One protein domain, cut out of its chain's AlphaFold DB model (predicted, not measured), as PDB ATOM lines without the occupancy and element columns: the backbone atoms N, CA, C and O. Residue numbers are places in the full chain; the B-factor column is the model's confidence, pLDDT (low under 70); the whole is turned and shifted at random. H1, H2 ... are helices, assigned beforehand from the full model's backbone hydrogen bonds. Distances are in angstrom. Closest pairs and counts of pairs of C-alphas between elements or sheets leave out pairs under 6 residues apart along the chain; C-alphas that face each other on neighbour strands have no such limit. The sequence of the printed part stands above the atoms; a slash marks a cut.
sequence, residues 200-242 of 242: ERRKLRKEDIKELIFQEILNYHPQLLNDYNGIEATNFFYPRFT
ATOM      1  N   GLU A 200     260.932 229.332 103.139       71.81
ATOM      2  CA  GLU A 200     261.475 230.692 102.967       71.81
ATOM      3  C   GLU A 200     260.478 231.650 102.299       71.81
ATOM      4  O   GLU A 200     260.592 232.871 102.413       71.81
ATOM      5  N   ARG A 201     259.493 231.107 101.573       74.12
ATOM      6  CA  ARG A 201     258.462 231.893 100.880       74.12
ATOM      7  C   ARG A 201     257.288 232.238 101.789       74.12
ATOM      8  O   ARG A 201     256.501 233.125 101.450       74.12
ATOM      9  N   ARG A 202     257.148 231.546 102.922       78.69
ATOM     10  CA  ARG A 202     256.071 231.774 103.887       78.69
ATOM     11  C   ARG A 202     256.404 232.989 104.749       78.69
ATOM     12  O   ARG A 202     257.522 233.148 105.229       78.69
ATOM     13  N   LYS A 203     255.414 233.851 104.986       77.75
ATOM     14  CA  LYS A 203     255.519 234.875 106.032       77.75
ATOM     15  C   LYS A 203     255.290 234.191 107.374       77.75
ATOM     16  O   LYS A 203     254.149 233.926 107.732       77.75
ATOM     17  N   LEU A 204     256.376 233.885 108.072       81.75
ATOM     18  CA  LEU A 204     256.351 233.234 109.377       81.75
ATOM     19  C   LEU A 204     256.577 234.269 110.479       81.75
ATOM     20  O   LEU A 204     257.416 235.164 110.337       81.75
ATOM     21  N   ARG A 205     255.831 234.155 111.578       85.94
ATOM     22  CA  ARG A 205     256.112 234.908 112.804       85.94
ATOM     23  C   ARG A 205     257.260 234.235 113.551       85.94
ATOM     24  O   ARG A 205     257.662 233.113 113.246       85.94
ATOM     25  N   LYS A 206     257.797 234.924 114.554       83.69
ATOM     26  CA  LYS A 206     258.911 234.418 115.366       83.69
ATOM     27  C   LYS A 206     258.561 233.085 116.035       83.69
ATOM     28  O   LYS A 206     259.420 232.216 116.150       83.69
ATOM     29  N   GLU A 207     257.316 232.942 116.465       83.12
ATOM     30  CA  GLU A 207     256.772 231.760 117.127       83.12
ATOM     31  C   GLU A 207     256.721 230.581 116.153       83.12
ATOM     32  O   GLU A 207     257.198 229.499 116.479       83.12
ATOM     33  N   ASP A 208     256.265 230.831 114.924       81.94
ATOM     34  CA  ASP A 208     256.183 229.816 113.873       81.94
ATOM     35  C   ASP A 208     257.593 229.315 113.482       81.94
ATOM     36  O   ASP A 208     257.801 228.125 113.276       81.94
ATOM     37  N   ILE A 209     258.599 230.202 113.445       85.75
ATOM     38  CA  ILE A 209     260.000 229.819 113.176       85.75
ATOM     39  C   ILE A 209     260.573 228.956 114.307       85.75
ATOM     40  O   ILE A 209     261.270 227.981 114.035       85.75
ATOM     41  N   LYS A 210     260.307 229.309 115.572       83.75
ATOM     42  CA  LYS A 210     260.777 228.527 116.728       83.75
ATOM     43  C   LYS A 210     260.228 227.106 116.698       83.75
ATOM     44  O   LYS A 210     260.984 226.174 116.943       83.75
ATOM     45  N   GLU A 211     258.944 226.973 116.382       83.44
ATOM     46  CA  GLU A 211     258.282 225.679 116.256       83.44
ATOM     47  C   GLU A 211     258.915 224.846 115.137       83.44
ATOM     48  O   GLU A 211     259.300 223.706 115.369       83.44
ATOM     49  N   LEU A 212     259.127 225.432 113.954       84.44
ATOM     50  CA  LEU A 212     259.766 224.730 112.834       84.44
ATOM     51  C   LEU A 212     261.190 224.263 113.163       84.44
ATOM     52  O   LEU A 212     261.562 223.146 112.817       84.44
ATOM     53  N   ILE A 213     261.982 225.085 113.859       87.12
ATOM     54  CA  ILE A 213     263.322 224.685 114.315       87.12
ATOM     55  C   ILE A 213     263.224 223.527 115.312       87.12
ATOM     56  O   ILE A 213     264.017 222.592 115.242       87.12
ATOM     57  N   PHE A 214     262.270 223.577 116.241       83.94
ATOM     58  CA  PHE A 214     262.094 222.520 117.231       83.94
ATOM     59  C   PHE A 214     261.659 221.198 116.585       83.94
ATOM     60  O   PHE A 214     262.233 220.157 116.895       83.94
ATOM     61  N   GLN A 215     260.731 221.240 115.629       83.19
ATOM     62  CA  GLN A 215     260.325 220.068 114.849       83.19
ATOM     63  C   GLN A 215     261.497 219.466 114.064       83.19
ATOM     64  O   GLN A 215     261.664 218.247 114.061       83.19
ATOM     65  N   GLU A 216     262.350 220.306 113.470       87.88
ATOM     66  CA  GLU A 216     263.566 219.845 112.794       87.88
ATOM     67  C   GLU A 216     264.509 219.133 113.779       87.88
ATOM     68  O   GLU A 216     265.019 218.058 113.477       87.88
ATOM     69  N   ILE A 217     264.691 219.671 114.993       87.94
ATOM     70  CA  ILE A 217     265.486 219.020 116.050       87.94
ATOM     71  C   ILE A 217     264.888 217.649 116.398       87.94
ATOM     72  O   ILE A 217     265.618 216.659 116.420       87.94
ATOM     73  N   LEU A 218     263.576 217.557 116.629       85.94
ATOM     74  CA  LEU A 218     262.928 216.280 116.953       85.94
ATOM     75  C   LEU A 218     263.116 215.236 115.841       85.94
ATOM     76  O   LEU A 218     263.367 214.069 116.140       85.94
ATOM     77  N   ASN A 219     263.078 215.653 114.574       86.25
ATOM     78  CA  ASN A 219     263.292 214.769 113.428       86.25
ATOM     79  C   ASN A 219     264.686 214.101 113.429       86.25
ATOM     80  O   ASN A 219     264.806 212.935 113.057       86.25
ATOM     81  N   TYR A 220     265.735 214.791 113.895       85.56
ATOM     82  CA  TYR A 220     267.088 214.215 114.018       85.56
ATOM     83  C   TYR A 220     267.364 213.532 115.367       85.56
ATOM     84  O   TYR A 220     268.421 212.919 115.538       85.56
ATOM     85  N   HIS A 221     266.435 213.608 116.324       85.19
ATOM     86  CA  HIS A 221     266.592 213.057 117.671       85.19
ATOM     87  C   HIS A 221     265.391 212.174 118.058       85.19
ATOM     88  O   HIS A 221     264.547 212.603 118.849       85.19
ATOM     89  N   PRO A 222     265.331 210.913 117.575       81.69
ATOM     90  CA  PRO A 222     264.208 209.998 117.814       81.69
ATOM     91  C   PRO A 222     263.861 209.800 119.296       81.69
ATOM     92  O   PRO A 222     262.700 209.633 119.648       81.69
ATOM     93  N   GLN A 223     264.861 209.859 120.177       80.69
ATOM     94  CA  GLN A 223     264.687 209.799 121.627       80.69
ATOM     95  C   GLN A 223     263.873 210.982 122.176       80.69
ATOM     96  O   GLN A 223     262.948 210.769 122.950       80.69
ATOM     97  N   LEU A 224     264.145 212.207 121.711       78.94
ATOM     98  CA  LEU A 224     263.388 213.398 122.110       78.94
ATOM     99  C   LEU A 224     261.991 213.395 121.492       78.94
ATOM    100  O   LEU A 224     261.052 213.891 122.104       78.94
ATOM    101  N   LEU A 225     261.851 212.831 120.289       76.62
ATOM    102  CA  LEU A 225     260.561 212.666 119.626       76.62
ATOM    103  C   LEU A 225     259.661 211.670 120.372       76.62
ATOM    104  O   LEU A 225     258.468 211.916 120.500       76.62
ATOM    105  N   ASN A 226     260.219 210.575 120.894       72.44
ATOM    106  CA  ASN A 226     259.473 209.614 121.709       72.44
ATOM    107  C   ASN A 226     259.034 210.219 123.044       72.44
ATOM    108  O   ASN A 226     257.891 210.011 123.441       72.44
ATOM    109  N   ASP A 227     259.898 211.003 123.693       72.12
ATOM    110  CA  ASP A 227     259.525 211.750 124.895       72.12
ATOM    111  C   ASP A 227     258.432 212.776 124.562       72.12
ATOM    112  O   ASP A 227     257.402 212.816 125.223       72.12
ATOM    113  N   TYR A 228     258.580 213.536 123.475       69.62
ATOM    114  CA  TYR A 228     257.582 214.506 123.016       69.62
ATOM    115  C   TYR A 228     256.219 213.863 122.698       69.62
ATOM    116  O   TYR A 228     255.191 214.363 123.148       69.62
ATOM    117  N   ASN A 229     256.200 212.732 121.986       67.94
ATOM    118  CA  ASN A 229     254.976 212.005 121.627       67.94
ATOM    119  C   ASN A 229     254.377 211.221 122.810       67.94
ATOM    120  O   ASN A 229     253.170 211.001 122.854       67.94
ATOM    121  N   GLY A 230     255.205 210.787 123.766       57.16
ATOM    122  CA  GLY A 230     254.768 210.155 125.014       57.16
ATOM    123  C   GLY A 230     254.197 211.152 126.030       57.16
ATOM    124  O   GLY A 230     253.488 210.757 126.955       57.16
ATOM    125  N   ILE A 231     254.458 212.449 125.840       52.41
ATOM    126  CA  ILE A 231     253.968 213.563 126.660       52.41
ATOM    127  C   ILE A 231     252.673 214.157 126.058       52.41
ATOM    128  O   ILE A 231     252.492 215.367 125.986       52.41
ATOM    129  N   GLU A 232     251.689 213.323 125.713       49.09
ATOM    130  CA  GLU A 232     250.289 213.797 125.721       49.09
ATOM    131  C   GLU A 232     249.727 213.939 127.155       49.09
ATOM    132  O   GLU A 232     248.597 214.389 127.325       49.09
ATOM    133  N   ALA A 233     250.503 213.634 128.210       49.38
ATOM    134  CA  ALA A 233     249.996 213.664 129.588       49.38
ATOM    135  C   ALA A 233     250.682 214.621 130.581       49.38
ATOM    136  O   ALA A 233     250.003 215.051 131.510       49.38
ATOM    137  N   THR A 234     251.955 215.017 130.455       45.19
ATOM    138  CA  THR A 234     252.559 215.908 131.476       45.19
ATOM    139  C   THR A 234     253.703 216.784 130.961       45.19
ATOM    140  O   THR A 234     254.848 216.352 130.893       45.19
ATOM    141  N   ASN A 235     253.394 218.061 130.720       46.88
ATOM    142  CA  ASN A 235     254.310 219.202 130.849       46.88
ATOM    143  C   ASN A 235     255.639 219.168 130.072       46.88
ATOM    144  O   ASN A 235     256.699 219.393 130.653       46.88
ATOM    145  N   PHE A 236     255.585 219.088 128.741       40.47
ATOM    146  CA  PHE A 236     256.595 219.775 127.927       40.47
ATOM    147  C   PHE A 236     256.019 221.088 127.391       40.47
ATOM    148  O   PHE A 236     255.536 221.208 126.269       40.47
ATOM    149  N   PHE A 237     256.018 222.090 128.270       44.06
ATOM    150  CA  PHE A 237     255.658 223.466 127.949       44.06
ATOM    151  C   PHE A 237     256.816 224.105 127.170       44.06
ATOM    152  O   PHE A 237     257.820 224.503 127.759       44.06
ATOM    153  N   TYR A 238     256.661 224.298 125.860       43.12
ATOM    154  CA  TYR A 238     257.204 225.525 125.286       43.12
ATOM    155  C   TYR A 238     256.231 226.654 125.643       43.12
ATOM    156  O   TYR A 238     255.028 226.505 125.413       43.12
ATOM    157  N   PRO A 239     256.694 227.773 126.230       43.09
ATOM    158  CA  PRO A 239     255.818 228.884 126.570       43.09
ATOM    159  C   PRO A 239     255.185 229.418 125.284       43.09
ATOM    160  O   PRO A 239     255.851 230.043 124.453       43.09
ATOM    161  N   ARG A 240     253.887 229.151 125.115       37.44
ATOM    162  CA  ARG A 240     253.040 229.869 124.167       37.44
ATOM    163  C   ARG A 240     252.986 231.311 124.650       37.44
ATOM    164  O   ARG A 240     252.234 231.633 125.562       37.44
ATOM    165  N   PHE A 241     253.842 232.157 124.089       40.56
ATOM    166  CA  PHE A 241     253.726 233.592 124.286       40.56
ATOM    167  C   PHE A 241     252.519 234.055 123.471       40.56
ATOM    168  O   PHE A 241     252.546 234.020 122.241       40.56
ATOM    169  N   THR A 242     251.448 234.370 124.195       39.53
ATOM    170  CA  THR A 242     250.294 235.148 123.729       39.53
ATOM    171  C   THR A 242     250.728 236.493 123.174       39.53
ATOM    172  O   THR A 242     251.626 237.098 123.807       39.53
TER     173      THR A 242
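This is residues 200 to 242 of the 242 residues of the protein "Mitogen-activated protein kinase 10-like protein" of Cinnamomum micranthum f. kanehirae (UniProt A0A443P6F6). Two helices meet end to end at a corner, the long H1 and then the shorter H2, and the tail after H2, residues 231 to 242, folds back in the direction from which H1 came, making a flat, open hook. The corner at residues 219 to 224 sticks out, and so does the turn at residues 229 to 235. The printed part has 43 residues with two named helices, H1 then H2, and no named strand; its class is all helix. It is loose, with a radius of gyration of the C-alphas of 12.1 A, and spans 32 by 26 by 10 A.

Start at C-alpha 200, at (261.475, 230.692, 102.967), and read on to C-alpha 206 at (258.911, 234.418, 115.366). There H1 begins; it holds residues 206 to 220 and measures 21.8 A from first to last C-alpha. After His 221 you come to H2, residues 222 to 230, 11.9 A long, which ends at C-alpha 230, at (254.768, 210.155, 125.014).

Look first at Leu 218 and Leu 225, whose C-alphas, 5.1 A apart, are the closest of H1 and H2. The helices only just touch, with 3 pairs of C-alphas within 8 A, and only at the corner by their tight link of 1 residue; H1 touches H2 with residues 218 to 219 alone. Their lines stand at a steep tilt of 63 degrees, opposite ways. In both H1 and H2, every O i to N i+4 pair is within hydrogen-bond range.

The C-alphas farthest apart are those of Arg 201 and Ala 233, 35.0 A. The printed part has no cut and ends at Thr 242, the chain's last residue. In the B-factor column, expect a mean pLDDT of 70.2 for the printed part, with residues 228 to 242 under 70.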